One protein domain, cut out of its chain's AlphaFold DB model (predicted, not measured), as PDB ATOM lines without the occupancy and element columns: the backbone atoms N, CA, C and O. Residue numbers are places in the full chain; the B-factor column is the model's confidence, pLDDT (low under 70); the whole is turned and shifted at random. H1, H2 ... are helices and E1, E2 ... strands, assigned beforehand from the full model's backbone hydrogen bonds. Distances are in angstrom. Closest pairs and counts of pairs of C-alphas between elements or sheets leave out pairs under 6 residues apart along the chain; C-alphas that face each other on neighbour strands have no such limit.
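AT A GLANCE: This is residues 2 to 103 of the 248 residues of an uncharacterized protein of Prevotella copri (UniProt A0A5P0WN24). A strongly twisted sheet of five strands is partly covered on one face by a small sheet of three, E2, E6 and E5, making a lopsided sandwich, two sheets face to face. The short helix H2 sits over the five-stranded sheet beyond the end of E6, and H1 lies at one end of the body, where residues 4 to 10 stick out. The printed part has 102 residues, with two named helices and eight named strands in the order H1 E1 E2 E3 E4 E5 E6 H2 E7 E8; the class is mostly strand. The larger sheet is mixed, in the order E1, E8, E7, E3, E4; the smaller is antiparallel. The whole is compact, with a radius of gyration of the C-alphas of 14.1 A, yet elongated, spanning 44 by 28 by 21 A.

IN THESE COORDINATES: H1, residues 8 to 14, begins at C-alpha 8 (-29.365, 36.783, -29.065) and is 10.1 A long. E1 is residues 23 to 26, 9.5 A, and E2 residues 33 to 37, 13.9 A. E3, residues 42 to 48, spans 19.6 A, and E4, residues 53 to 58, 15.5 A. E5, residues 60 to 63, is 7.6 A long; E6, residues 67 to 71, 13.8 A; H2, residues 74 to 77, 5.6 A. E7, residues 84 to 91, spans 20.6 A. E8, residues 94 to 100, spans 20.1 A and ends at C-alpha 100 (-28.233, 40.152, 1.614).

HOW THE PARTS SIT: In the larger sheet E1 is parallel to E8, with N 24 and O 97 2.9 A apart. The hairpin E7 and E8 has N 89 and O 96 at 2.9 A; E7 and E3 are antiparallel, with N 45 and O 88 at 2.9 A. The hairpin E3 and E4 has N 44 and O 56 at 2.8 A. E4 runs on into E5 at 38 degrees across one residue. In the smaller sheet the hairpin E5 and E6 has N 69 and O 62 at 2.8 A, and E2 and E6 are antiparallel, with N 36 and O 68 at 3.0 A. The parts of the sheets that face each other are 11.1 A centre to centre, with best planes 30 degrees apart. H2 is on the larger sheet at a height over the sheet of 6.9 A, only just over none of its strands: 2 of its C-alphas fall on E3. H1 only grazes both sheets, with residues 11 to 14; the closest C-alphas of H1 and E8, those of Thr 14 and Arg 94, are 4.6 A apart. Every O i to N i+4 pair in H1 is within hydrogen-bond range; H2 is too short for one.

THE WHOLE: The C-alphas of Asp 2 and Gly 81, the two farthest apart, are 45.5 A from each other. The printed part has no cut and no long link. Mean pLDDT of the printed part is 93.8; residues 2 to 3 are under 70.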
ATOM      1  N   ASP A   2     -24.185  44.721 -27.895       54.50
ATOM      2  CA  ASP A   2     -23.509  43.561 -28.488       54.50
ATOM      3  C   ASP A   2     -22.845  42.777 -27.347       54.50
ATOM      4  O   ASP A   2     -22.074  43.362 -26.583       54.50
ATOM      5  N   ILE A   3     -23.219  41.506 -27.169       65.06
ATOM      6  CA  ILE A   3     -22.658  40.612 -26.144       65.06
ATOM      7  C   ILE A   3     -21.679  39.699 -26.861       65.06
ATOM      8  O   ILE A   3     -22.064  38.809 -27.620       65.06
ATOM      9  N   VAL A   4     -20.390  39.943 -26.645       71.62
ATOM     10  CA  VAL A   4     -19.338  39.221 -27.356       71.62
ATOM     11  C   VAL A   4     -19.386  37.741 -26.975       71.62
ATOM     12  O   VAL A   4     -19.178  37.381 -25.822       71.62
ATOM     13  N   GLY A   5     -19.612  36.876 -27.966       76.88
ATOM     14  CA  GLY A   5     -19.526  35.422 -27.809       76.88
ATOM     15  C   GLY A   5     -20.843  34.700 -27.511       76.88
ATOM     16  O   GLY A   5     -20.819  33.476 -27.398       76.88
ATOM     17  N   VAL A   6     -21.978  35.405 -27.442       83.75
ATOM     18  CA  VAL A   6     -23.306  34.795 -27.249       83.75
ATOM     19  C   VAL A   6     -24.295  35.400 -28.243       83.75
ATOM     20  O   VAL A   6     -24.448  36.615 -28.318       83.75
ATOM     21  N   ASP A   7     -24.977  34.562 -29.026       89.38
ATOM     22  CA  ASP A   7     -26.043  35.046 -29.904       89.38
ATOM     23  C   ASP A   7     -27.296  35.451 -29.104       89.38
ATOM     24  O   ASP A   7     -27.515  35.021 -27.971       89.38
ATOM     25  N   CYS A   8     -28.159  36.266 -29.716       87.38
ATOM     26  CA  CYS A   8     -29.365  36.783 -29.065       87.38
ATOM     27  C   CYS A   8     -30.285  35.671 -28.532       87.38
ATOM     28  O   CYS A   8     -30.770  35.762 -27.408       87.38
ATOM     29  N   SER A   9     -30.501  34.595 -29.296       90.44
ATOM     30  CA  SER A   9     -31.368  33.491 -28.869       90.44
ATOM     31  C   SER A   9     -30.801  32.801 -27.630       90.44
ATOM     32  O   SER A   9     -31.521  32.545 -26.662       90.44
ATOM     33  N   THR A  10     -29.495  32.543 -27.625       92.38
ATOM     34  CA  THR A  10     -28.808  31.936 -26.487       92.38
ATOM     35  C   THR A  10     -28.903  32.832 -25.254       92.38
ATOM     36  O   THR A  10     -29.262  32.339 -24.182       92.38
ATOM     37  N   PHE A  11     -28.682  34.143 -25.396       91.81
ATOM     38  CA  PHE A  11     -28.807  35.088 -24.284       91.81
ATOM     39  C   PHE A  11     -30.224  35.085 -23.701       91.81
ATOM     40  O   PHE A  11     -30.396  34.841 -22.508       91.81
ATOM     41  N   LEU A  12     -31.249  35.253 -24.544       92.81
ATOM     42  CA  LEU A  12     -32.644  35.324 -24.099       92.81
ATOM     43  C   LEU A  12     -33.114  34.054 -23.374       92.81
ATOM     44  O   LEU A  12     -34.012  34.138 -22.536       92.81
ATOM     45  N   ASN A  13     -32.520  32.893 -23.672       93.88
ATOM     46  CA  ASN A  13     -32.851  31.610 -23.046       93.88
ATOM     47  C   ASN A  13     -32.088  31.330 -21.743       93.88
ATOM     48  O   ASN A  13     -32.557  30.538 -20.927       93.88
ATOM     49  N   THR A  14     -30.921  31.944 -21.545       93.62
ATOM     50  CA  THR A  14     -30.012  31.616 -20.429       93.62
ATOM     51  C   THR A  14     -29.799  32.762 -19.443       93.62
ATOM     52  O   THR A  14     -29.321  32.523 -18.341       93.62
ATOM     53  N   HIS A  15     -30.210  33.986 -19.781       94.94
ATOM     54  CA  HIS A  15     -30.022  35.164 -18.938       94.94
ATOM     55  C   HIS A  15     -31.344  35.874 -18.640       94.94
ATOM     56  O   HIS A  15     -32.304  35.834 -19.416       94.94
ATOM     57  N   PHE A  16     -31.380  36.549 -17.493       97.06
ATOM     58  CA  PHE A  16     -32.344  37.618 -17.250       97.06
ATOM     59  C   PHE A  16     -31.959  38.853 -18.082       97.06
ATOM     60  O   PHE A  16     -30.803  39.024 -18.461       97.06
ATOM     61  N   LEU A  17     -32.923  39.726 -18.372       95.44
ATOM     62  CA  LEU A  17     -32.746  40.947 -19.166       95.44
ATOM     63  C   LEU A  17     -32.070  42.049 -18.332       95.44
ATOM     64  O   LEU A  17     -32.681  43.068 -18.016       95.44
ATOM     65  N   THR A  18     -30.817  41.813 -17.947       95.12
ATOM     66  CA  THR A  18     -29.954  42.706 -17.160       95.12
ATOM     67  C   THR A  18     -28.496  42.544 -17.591       95.12
ATOM     68  O   THR A  18     -28.115  41.512 -18.140       95.12
ATOM     69  N   LEU A  19     -27.675  43.572 -17.356       93.81
ATOM     70  CA  LEU A  19     -26.219  43.522 -17.567       93.81
ATOM     71  C   LEU A  19     -25.449  42.909 -16.395       93.81
ATOM     72  O   LEU A  19     -24.224  42.817 -16.439       93.81
ATOM     73  N   LEU A  20     -26.141  42.561 -15.313       95.12
ATOM     74  CA  LEU A  20     -25.507  42.031 -14.119       95.12
ATOM     75  C   LEU A  20     -25.129  40.553 -14.306       95.12
ATOM     76  O   LEU A  20     -25.937  39.661 -14.073       95.12
ATOM     77  N   GLU A  21     -23.882  40.286 -14.695       86.00
ATOM     78  CA  GLU A  21     -23.343  38.930 -14.928       86.00
ATOM     79  C   GLU A  21     -22.754  38.280 -13.660       86.00
ATOM     80  O   GLU A  21     -21.654  37.731 -13.666       86.00
ATOM     81  N   GLY A  22     -23.473  38.345 -12.541       90.75
ATOM     82  CA  GLY A  22     -22.973  37.811 -11.277       90.75
ATOM     83  C   GLY A  22     -24.040  37.759 -10.202       90.75
ATOM     84  O   GLY A  22     -25.055  37.078 -10.340       90.75
ATOM     85  N   HIS A  23     -23.794  38.469  -9.105       95.62
ATOM     86  CA  HIS A  23     -24.750  38.580  -8.014       95.62
ATOM     87  C   HIS A  23     -25.131  40.031  -7.754       95.62
ATOM     88  O   HIS A  23     -24.322  40.951  -7.909       95.62
ATOM     89  N   LYS A  24     -26.367  40.232  -7.303       96.81
ATOM     90  CA  LYS A  24     -26.833  41.529  -6.818       96.81
ATOM     91  C   LYS A  24     -26.714  41.582  -5.306       96.81
ATOM     92  O   LYS A  24     -27.246  40.717  -4.621       96.81
ATOM     93  N   THR A  25     -26.058  42.609  -4.779       95.44
ATOM     94  CA  THR A  25     -26.128  42.902  -3.343       95.44
ATOM     95  C   THR A  25     -27.386  43.717  -3.067       95.44
ATOM     96  O   THR A  25     -27.613  44.753  -3.695       95.44
ATOM     97  N   THR A  26     -28.206  43.250  -2.134       95.25
ATOM     98  CA  THR A  26     -29.460  43.883  -1.718       95.25
ATOM     99  C   THR A  26     -29.583  43.863  -0.190       95.25
ATOM    100  O   THR A  26     -28.619  43.556   0.499       95.25
ATOM    101  N   TYR A  27     -30.721  44.264   0.364       93.81
ATOM    102  CA  TYR A  27     -30.966  44.302   1.807       93.81
ATOM    103  C   TYR A  27     -32.441  44.026   2.095       93.81
ATOM    104  O   TYR A  27     -33.292  44.204   1.218       93.81
ATOM    105  N   MET A  28     -32.754  43.616   3.322       91.69
ATOM    106  CA  MET A  28     -34.138  43.421   3.755       91.69
ATOM    107  C   MET A  28     -34.960  44.707   3.573       91.69
ATOM    108  O   MET A  28     -34.471  45.815   3.763       91.69
ATOM    109  N   GLY A  29     -36.208  44.574   3.118       87.31
ATOM    110  CA  GLY A  29     -37.079  45.718   2.808       87.31
ATOM    111  C   GLY A  29     -36.820  46.421   1.466       87.31
ATOM    112  O   GLY A  29     -37.589  47.311   1.097       87.31
ATOM    113  N   ARG A  30     -35.796  46.026   0.694       91.38
ATOM    114  CA  ARG A  30     -35.589  46.525  -0.677       91.38
ATOM    115  C   ARG A  30     -36.498  45.812  -1.677       91.38
ATOM    116  O   ARG A  30     -36.864  44.656  -1.491       91.38
ATOM    117  N   LEU A  31     -36.828  46.512  -2.760       93.25
ATOM    118  CA  LEU A  31     -37.492  45.930  -3.920       93.25
ATOM    119  C   LEU A  31     -36.490  45.428  -4.949       93.25
ATOM    120  O   LEU A  31     -35.563  46.155  -5.316       93.25
ATOM    121  N   GLU A  32     -36.735  44.230  -5.463       95.75
ATOM    122  CA  GLU A  32     -35.931  43.628  -6.519       95.75
ATOM    123  C   GLU A  32     -36.832  42.965  -7.560       95.75
ATOM    124  O   GLU A  32     -37.755  42.220  -7.227       95.75
ATOM    125  N   TYR A  33     -36.547  43.231  -8.835       96.25
ATOM    126  CA  TYR A  33     -37.276  42.669  -9.965       96.25
ATOM    127  C   TYR A  33     -36.306  42.029 -10.945       96.25
ATOM    128  O   TYR A  33     -35.207  42.535 -11.168       96.25
ATOM    129  N   LEU A  34     -36.739  40.926 -11.548       97.56
ATOM    130  CA  LEU A  34     -36.049  40.309 -12.672       97.56
ATOM    131  C   LEU A  34     -37.015  40.153 -13.840       97.56
ATOM    132  O   LEU A  34     -38.211  39.904 -13.663       97.56
ATOM    133  N   HIS A  35     -36.473  40.285 -15.045       97.50
ATOM    134  CA  HIS A  35     -37.226  40.248 -16.291       97.50
ATOM    135  C   HIS A  35     -36.619  39.194 -17.208       97.50
ATOM    136  O   HIS A  35     -35.399  39.074 -17.287       97.50
ATOM    137  N   TYR A  36     -37.447  38.421 -17.899       97.12
ATOM    138  CA  TYR A  36     -36.977  37.413 -18.848       97.12
ATOM    139  C   TYR A  36     -38.004  37.155 -19.944       97.12
ATOM    140  O   TYR A  36     -39.203  37.357 -19.755       97.12
ATOM    141  N   MET A  37     -37.523  36.694 -21.098       95.75
ATOM    142  CA  MET A  37     -38.388  36.207 -22.173       95.75
ATOM    143  C   MET A  37     -38.951  34.835 -21.805       95.75
ATOM    144  O   MET A  37     -38.206  33.977 -21.347       95.75
ATOM    145  N   GLY A  38     -40.241  34.614 -22.037       94.12
ATOM    146  CA  GLY A  38     -40.937  33.381 -21.668       94.12
ATOM    147  C   GLY A  38     -41.894  33.537 -20.484       94.12
ATOM    148  O   GLY A  38     -42.207  34.649 -20.055       94.12
ATOM    149  N   LYS A  39     -42.414  32.400 -20.011       94.06
ATOM    150  CA  LYS A  39     -43.486  32.280 -18.995       94.06
ATOM    151  C   LYS A  39     -43.213  31.184 -17.960       94.06
ATOM    152  O   LYS A  39     -44.110  30.779 -17.221       94.06
ATOM    153  N   GLU A  40     -41.999  30.655 -17.935       94.81
ATOM    154  CA  GLU A  40     -41.569  29.643 -16.980       94.81
ATOM    155  C   GLU A  40     -41.746  30.181 -15.557       94.81
ATOM    156  O   GLU A  40     -41.386  31.324 -15.283       94.81
ATOM    157  N   ALA A  41     -42.301  29.380 -14.648       95.56
ATOM    158  CA  ALA A  41     -42.443  29.788 -13.253       95.56
ATOM    159  C   ALA A  41     -41.061  29.913 -12.599       95.56
ATOM    160  O   ALA A  41     -40.264  28.974 -12.658       95.56
ATOM    161  N   ALA A  42     -40.800  31.048 -11.955       97.75
ATOM    162  CA  ALA A  42     -39.527  31.301 -11.301       97.75
ATOM    163  C   ALA A  42     -39.475  30.661  -9.908       97.75
ATOM    164  O   ALA A  42     -40.307  30.952  -9.044       97.75
ATOM    165  N   GLN A  43     -38.490  29.797  -9.691       98.38
ATOM    166  CA  GLN A  43     -38.212  29.170  -8.403       98.38
ATOM    167  C   GLN A  43     -37.115  29.937  -7.675       98.38
ATOM    168  O   GLN A  43     -36.223  30.510  -8.296       98.38
ATOM    169  N   VAL A  44     -37.190  29.956  -6.351       98.69
ATOM    170  CA  VAL A  44     -36.209  30.618  -5.497       98.69
ATOM    171  C   VAL A  44     -35.731  29.641  -4.442       98.69
ATOM    172  O   VAL A  44     -36.543  29.062  -3.726       98.69
ATOM    173  N   THR A  45     -34.419  29.486  -4.317       98.69
ATOM    174  CA  THR A  45     -33.803  28.744  -3.214       98.69
ATOM    175  C   THR A  45     -33.170  29.740  -2.255       98.69
ATOM    176  O   THR A  45     -32.162  30.363  -2.583       98.69
ATOM    177  N   ALA A  46     -33.777  29.909  -1.082       98.62
ATOM    178  CA  ALA A  46     -33.290  30.791  -0.028       98.62
ATOM    179  C   ALA A  46     -32.352  30.048   0.927       98.62
ATOM    180  O   ALA A  46     -32.627  28.901   1.291       98.62
ATOM    181  N   HIS A  47     -31.272  30.708   1.344       98.44
ATOM    182  CA  HIS A  47     -30.255  30.181   2.252       98.44
ATOM    183  C   HIS A  47     -30.157  31.050   3.506       98.44
ATOM    184  O   HIS A  47     -30.024  32.273   3.410       98.44
ATOM    185  N   TYR A  48     -30.188  30.412   4.675       98.12
ATOM    186  CA  TYR A  48     -30.307  31.098   5.962       98.12
ATOM    187  C   TYR A  48     -29.102  30.878   6.887       98.12
ATOM    188  O   TYR A  48     -28.305  29.953   6.701       98.12
ATOM    189  N   ALA A  49     -28.976  31.725   7.912       96.75
ATOM    190  CA  ALA A  49     -27.869  31.719   8.874       96.75
ATOM    191  C   ALA A  49     -27.753  30.416   9.687       96.75
ATOM    192  O   ALA A  49     -26.649  29.970  10.011       96.75
ATOM    193  N   ASP A  50     -28.879  29.755   9.954       96.69
ATOM    194  CA  ASP A  50     -28.952  28.432  10.590       96.69
ATOM    195  C   ASP A  50     -28.541  27.265   9.665       96.69
ATOM    196  O   ASP A  50     -28.626  26.099  10.056       96.69
ATOM    197  N   LYS A  51     -28.041  27.576   8.458       95.81
ATOM    198  CA  LYS A  51     -27.618  26.643   7.400       95.81
ATOM    199  C   LYS A  51     -28.765  25.868   6.755       95.81
ATOM    200  O   LYS A  51     -28.505  24.940   5.985       95.81
ATOM    201  N   THR A  52     -30.013  26.223   7.046       97.62
ATOM    202  CA  THR A  52     -31.160  25.652   6.345       97.62
ATOM    203  C   THR A  52     -31.351  26.313   4.985       97.62
ATOM    204  O   THR A  52     -30.844  27.405   4.706       97.62
ATOM    205  N   THR A  53     -32.087  25.625   4.117       98.00
ATOM    206  CA  THR A  53     -32.549  26.166   2.844       98.00
ATOM    207  C   THR A  53     -34.049  25.978   2.715       98.00
ATOM    208  O   THR A  53     -34.610  25.015   3.250       98.00
ATOM    209  N   LYS A  54     -34.716  26.895   2.008       98.00
ATOM    210  CA  LYS A  54     -36.146  26.769   1.708       98.00
ATOM    211  C   LYS A  54     -36.456  27.145   0.261       98.00
ATOM    212  O   LYS A  54     -35.951  28.161  -0.217       98.00
ATOM    213  N   PRO A  55     -37.291  26.348  -0.426       98.00
ATOM    214  CA  PRO A  55     -37.791  26.696  -1.742       98.00
ATOM    215  C   PRO A  55     -38.978  27.662  -1.639       98.00
ATOM    216  O   PRO A  55     -39.857  27.504  -0.790       98.00
ATOM    217  N   PHE A  56     -39.035  28.614  -2.560       98.25
ATOM    218  CA  PHE A  56     -40.156  29.517  -2.791       98.25
ATOM    219  C   PHE A  56     -40.425  29.628  -4.292       98.25
ATOM    220  O   PHE A  56     -39.614  29.227  -5.125       98.25
ATOM    221  N   THR A  57     -41.555  30.227  -4.646       97.88
ATOM    222  CA  THR A  57     -41.853  30.629  -6.021       97.88
ATOM    223  C   THR A  57     -41.955  32.147  -6.058       97.88
ATOM    224  O   THR A  57     -42.729  32.731  -5.297       97.88
ATOM    225  N   ALA A  58     -41.177  32.792  -6.928       97.25
ATOM    226  CA  ALA A  58     -41.268  34.235  -7.116       97.25
ATOM    227  C   ALA A  58     -42.536  34.563  -7.925       97.25
ATOM    228  O   ALA A  58     -42.743  33.989  -9.000       97.25
ATOM    229  N   PRO A  59     -43.415  35.454  -7.437       95.50
ATOM    230  CA  PRO A  59     -44.636  35.782  -8.152       95.50
ATOM    231  C   PRO A  59     -44.340  36.624  -9.391       95.50
ATOM    232  O   PRO A  59     -43.587  37.599  -9.342       95.50
ATOM    233  N   ALA A  60     -45.007  36.283 -10.491       94.94
ATOM    234  CA  ALA A  60     -45.090  37.156 -11.652       94.94
ATOM    235  C   ALA A  60     -45.946  38.385 -11.303       94.94
ATOM    236  O   ALA A  60     -47.097  38.251 -10.884       94.94
ATOM    237  N   VAL A  61     -45.380  39.575 -11.478       93.56
ATOM    238  CA  VAL A  61     -46.024  40.872 -11.188       93.56
ATOM    239  C   VAL A  61     -46.250  41.714 -12.443       93.56
ATOM    240  O   VAL A  61     -46.937  42.731 -12.401       93.56
ATOM    241  N   GLY A  62     -45.697  41.280 -13.572       91.06
ATOM    242  CA  GLY A  62     -45.872  41.919 -14.867       91.06
ATOM    243  C   GLY A  62     -45.425  41.003 -15.997       91.06
ATOM    244  O   GLY A  62     -44.917  39.906 -15.763       91.06
ATOM    245  N   GLY A  63     -45.610  41.458 -17.232       88.69
ATOM    246  CA  GLY A  63     -45.314  40.668 -18.420       88.69
ATOM    247  C   GLY A  63     -46.441  40.690 -19.440       88.69
ATOM    248  O   GLY A  63     -47.441  41.395 -19.286       88.69
ATOM    249  N   ASN A  64     -46.267  39.903 -20.490       87.25
ATOM    250  CA  ASN A  64     -47.259  39.666 -21.530       87.25
ATOM    251  C   ASN A  64     -47.061  38.259 -22.125       87.25
ATOM    252  O   ASN A  64     -46.543  37.357 -21.469       87.25
ATOM    253  N   ASP A  65     -47.478  38.050 -23.373       86.94
ATOM    254  CA  ASP A  65     -47.350  36.748 -24.020       86.94
ATOM    255  C   ASP A  65     -45.920  36.299 -24.336       86.94
ATOM    256  O   ASP A  65     -45.711  35.112 -24.580       86.94
ATOM    257  N   ILE A  66     -44.948  37.210 -24.283       90.62
ATOM    258  CA  ILE A  66     -43.561  36.955 -24.684       90.62
ATOM    259  C   ILE A  66     -42.534  37.182 -23.569       90.62
ATOM    260  O   ILE A  66     -41.442  36.628 -23.667       90.62
ATOM    261  N   TYR A  67     -42.849  37.941 -22.514       93.38
ATOM    262  CA  TYR A  67     -41.935  38.171 -21.388       93.38
ATOM    263  C   TYR A  67     -42.652  38.156 -20.037       93.38
ATOM    264  O   TYR A  67     -43.847  38.443 -19.954       93.38
ATOM    265  N   THR A  68     -41.894  37.888 -18.977       96.56
ATOM    266  CA  THR A  68     -42.360  37.872 -17.589       96.56
ATOM    267  C   THR A  68     -41.490  38.781 -16.723       96.56
ATOM    268  O   THR A  68     -40.277  38.872 -16.909       96.56
ATOM    269  N   THR A  69     -42.120  39.476 -15.778       97.25
ATOM    270  CA  THR A  69     -41.468  40.218 -14.691       97.25
ATOM    271  C   THR A  69     -41.843  39.579 -13.366       97.25
ATOM    272  O   THR A  69     -43.032  39.429 -13.074       97.25
ATOM    273  N   ILE A  70     -40.843  39.229 -12.566       97.62
ATOM    274  CA  ILE A  70     -41.017  38.614 -11.249       97.62
ATOM    275  C   ILE A  70     -40.549  39.554 -10.146       97.62
ATOM    276  O   ILE A  70     -39.559  40.266 -10.307       97.62
ATOM    277  N   ASP A  71     -41.272  39.539  -9.032       96.31
ATOM    278  CA  ASP A  71     -40.881  40.221  -7.801       96.31
ATOM    279  C   ASP A  71     -40.053  39.261  -6.946       96.31
ATOM    280  O   ASP A  71     -40.549  38.244  -6.453       96.31
ATOM    281  N   VAL A  72     -38.773  39.588  -6.812       97.62
ATOM    282  CA  VAL A  72     -37.775  38.810  -6.076       97.62
ATOM    283  C   VAL A  72     -37.272  39.579  -4.861       97.62
ATOM    284  O   VAL A  72     -36.168  39.339  -4.395       97.62
ATOM    285  N   SER A  73     -38.073  40.509  -4.337       96.31
ATOM    286  CA  SER A  73     -37.730  41.292  -3.149       96.31
ATOM    287  C   SER A  73     -37.435  40.382  -1.943       96.31
ATOM    288  O   SER A  73     -38.228  39.471  -1.677       96.31
ATOM    289  N   PRO A  74     -36.360  40.625  -1.162       96.00
ATOM    290  CA  PRO A  74     -35.952  39.758  -0.050       96.00
ATOM    291  C   PRO A  74     -37.041  39.442   0.978       96.00
ATOM    292  O   PRO A  74     -37.093  38.324   1.487       96.00
ATOM    293  N   SER A  75     -37.948  40.390   1.242       93.75
ATOM    294  CA  SER A  75     -39.036  40.226   2.217       93.75
ATOM    295  C   SER A  75     -39.997  39.077   1.892       93.75
ATOM    296  O   SER A  75     -40.726  38.596   2.754       93.75
ATOM    297  N   ARG A  76     -39.989  38.586   0.646       95.06
ATOM    298  CA  ARG A  76     -40.782  37.425   0.221       95.06
ATOM    299  C   ARG A  76     -40.229  36.091   0.696       95.06
ATOM    300  O   ARG A  76     -40.949  35.096   0.646       95.06
ATOM    301  N   PHE A  77     -38.964  36.067   1.096       96.56
ATOM    302  CA  PHE A  77     -38.220  34.850   1.404       96.56
ATOM    303  C   PHE A  77     -37.752  34.834   2.864       96.56
ATOM    304  O   PHE A  77     -36.866  34.063   3.232       96.56
ATOM    305  N   GLU A  78     -38.352  35.671   3.712       93.31
ATOM    306  CA  GLU A  78     -38.130  35.673   5.155       93.31
ATOM    307  C   GLU A  78     -38.671  34.398   5.816       93.31
ATOM    308  O   GLU A  78     -39.571  33.711   5.323       93.31
ATOM    309  N   THR A  79     -38.090  34.050   6.956       93.94
ATOM    310  CA  THR A  79     -38.541  32.947   7.800       93.94
ATOM    311  C   THR A  79     -38.314  33.323   9.253       93.94
ATOM    312  O   THR A  79     -37.265  33.846   9.603       93.94
ATOM    313  N   GLU A  80     -39.277  33.008  10.116       93.00
ATOM    314  CA  GLU A  80     -39.126  33.221  11.554       93.00
ATOM    315  C   GLU A  80     -37.950  32.420  12.134       93.00
ATOM    316  O   GLU A  80     -37.782  31.232  11.846       93.00
ATOM    317  N   GLY A  81     -37.172  33.063  13.006       93.19
ATOM    318  CA  GLY A  81     -36.122  32.410  13.793       93.19
ATOM    319  C   GLY A  81     -34.770  32.241  13.095       93.19
ATOM    320  O   GLY A  81     -33.889  31.612  13.679       93.19
ATOM    321  N   THR A  82     -34.580  32.782  11.888       95.69
ATOM    322  CA  THR A  82     -33.289  32.764  11.181       95.69
ATOM    323  C   THR A  82     -33.195  33.914  10.173       95.69
ATOM    324  O   THR A  82     -34.211  34.354   9.639       95.69
ATOM    325  N   ASP A  83     -31.980  34.381   9.888       95.00
ATOM    326  CA  ASP A  83     -31.740  35.481   8.949       95.00
ATOM    327  C   ASP A  83     -31.476  34.957   7.535       95.00
ATOM    328  O   ASP A  83     -30.730  33.989   7.341       95.00
ATOM    329  N   LEU A  84     -32.070  35.609   6.534       97.38
ATOM    330  CA  LEU A  84     -31.799  35.342   5.122       97.38
ATOM    331  C   LEU A  84     -30.402  35.866   4.757       97.38
ATOM    332  O   LEU A  84     -30.125  37.047   4.937       97.38
ATOM    333  N   LEU A  85     -29.535  35.006   4.217       97.50
ATOM    334  CA  LEU A  85     -28.171  35.382   3.814       97.50
ATOM    335  C   LEU A  85     -28.068  35.677   2.318       97.50
ATOM    336  O   LEU A  85     -27.464  36.660   1.898       97.50
ATOM    337  N   TYR A  86     -28.625  34.794   1.497       98.38
ATOM    338  CA  TYR A  86     -28.674  34.943   0.049       98.38
ATOM    339  C   TYR A  86     -29.742  34.014  -0.524       98.38
ATOM    340  O   TYR A  86     -30.220  33.093   0.144       98.38
ATOM    341  N   TYR A  87     -30.115  34.240  -1.774       98.69
ATOM    342  CA  TYR A  87     -31.031  33.370  -2.496       98.69
ATOM    343  C   TYR A  87     -30.685  33.320  -3.978       98.69
ATOM    344  O   TYR A  87     -30.134  34.265  -4.547       98.69
ATOM    345  N   VAL A  88     -31.002  32.186  -4.594       98.69
ATOM    346  CA  VAL A  88     -30.816  31.953  -6.027       98.69
ATOM    347  C   VAL A  88     -32.186  31.922  -6.680       98.69
ATOM    348  O   VAL A  88     -33.048  31.156  -6.252       98.69
ATOM    349  N   VAL A  89     -32.387  32.761  -7.691       98.56
ATOM    350  CA  VAL A  89     -33.606  32.813  -8.499       98.56
ATOM    351  C   VAL A  89     -33.354  32.105  -9.819       98.56
ATOM    352  O   VAL A  89     -32.421  32.462 -10.537       98.56
ATOM    353  N   GLU A  90     -34.211  31.149 -10.164       98.44
ATOM    354  CA  GLU A  90     -34.108  30.354 -11.383       98.44
ATOM    355  C   GLU A  90     -35.411  30.384 -12.185       98.44
ATOM    356  O   GLU A  90     -36.496  30.190 -11.637       98.44
ATOM    357  N   ALA A  91     -35.320  30.609 -13.497       97.38
ATOM    358  CA  ALA A  91     -36.467  30.596 -14.411       97.38
ATOM    359  C   ALA A  91     -36.081  29.945 -15.747       97.38
ATOM    360  O   ALA A  91     -35.449  30.568 -16.608       97.38
ATOM    361  N   GLY A  92     -36.439  28.670 -15.926       95.94
ATOM    362  CA  GLY A  92     -35.917  27.862 -17.030       95.94
ATOM    363  C   GLY A  92     -34.412  27.629 -16.852       95.94
ATOM    364  O   GLY A  92     -33.995  27.144 -15.806       95.94
ATOM    365  N   SER A  93     -33.601  28.007 -17.843       95.81
ATOM    366  CA  SER A  93     -32.129  27.898 -17.789       95.81
ATOM    367  C   SER A  93     -31.432  29.154 -17.246       95.81
ATOM    368  O   SER A  93     -30.219  29.293 -17.396       95.81
ATOM    369  N   ARG A  94     -32.191  30.095 -16.674       96.44
ATOM    370  CA  ARG A  94     -31.699  31.386 -16.167       96.44
ATOM    371  C   ARG A  94     -31.432  31.286 -14.678       96.44
ATOM    372  O   ARG A  94     -32.241  30.683 -13.981       96.44
ATOM    373  N   SER A  95     -30.366  31.921 -14.199       97.25
ATOM    374  CA  SER A  95     -30.013  31.956 -12.777       97.25
ATOM    375  C   SER A  95     -29.455  33.324 -12.381       97.25
ATOM    376  O   SER A  95     -28.671  33.912 -13.122       97.25
ATOM    377  N   MET A  96     -29.878  33.842 -11.228       98.06
ATOM    378  CA  MET A  96     -29.360  35.072 -10.624       98.06
ATOM    379  C   MET A  96     -29.251  34.877  -9.117       98.06
ATOM    380  O   MET A  96     -30.207  34.441  -8.474       98.06
ATOM    381  N   THR A  97     -28.104  35.234  -8.542       98.44
ATOM    382  CA  THR A  97     -27.913  35.210  -7.086       98.44
ATOM    383  C   THR A  97     -28.112  36.604  -6.510       98.44
ATOM    384  O   THR A  97     -27.552  37.578  -7.013       98.44
ATOM    385  N   LEU A  98     -28.877  36.706  -5.429       98.38
ATOM    386  CA  LEU A  98     -29.020  37.929  -4.655       98.38
ATOM    387  C   LEU A  98     -28.473  37.691  -3.249       98.38
ATOM    388  O   LEU A  98     -28.856  36.733  -2.580       98.38
ATOM    389  N   ILE A  99     -27.551  38.551  -2.825       97.62
ATOM    390  CA  ILE A  99     -26.865  38.481  -1.533       97.62
ATOM    391  C   ILE A  99     -27.429  39.572  -0.631       97.62
ATOM    392  O   ILE A  99     -27.530  40.728  -1.047       97.62
ATOM    393  N   ILE A 100     -27.793  39.206   0.594       97.25
ATOM    394  CA  ILE A 100     -28.233  40.152   1.614       97.25
ATOM    395  C   ILE A 100     -26.994  40.781   2.246       97.25
ATOM    396  O   ILE A 100     -26.134  40.087   2.787       97.25
ATOM    397  N   ASP A 101     -26.891  42.103   2.151       92.88
ATOM    398  CA  ASP A 101     -25.917  42.875   2.912       92.88
ATOM    399  C   ASP A 101     -26.214  42.695   4.408       92.88
ATOM    400  O   ASP A 101     -27.363  42.774   4.841       92.88
ATOM    401  N   SER A 102     -25.190  42.420   5.209       85.38
ATOM    402  CA  SER A 102     -25.350  42.246   6.654       85.38
ATOM    403  C   SER A 102     -25.609  43.563   7.384       85.38
ATOM    404  O   SER A 102     -26.064  43.549   8.525       85.38
ATOM    405  N   GLU A 103     -25.289  44.700   6.761       85.12
ATOM    406  CA  GLU A 103     -25.420  46.017   7.374       85.12
ATOM    407  C   GLU A 103     -26.592  46.791   6.774       85.12
ATOM    408  O   GLU A 103     -26.652  47.031   5.564       85.12
TER     409      GLU A 103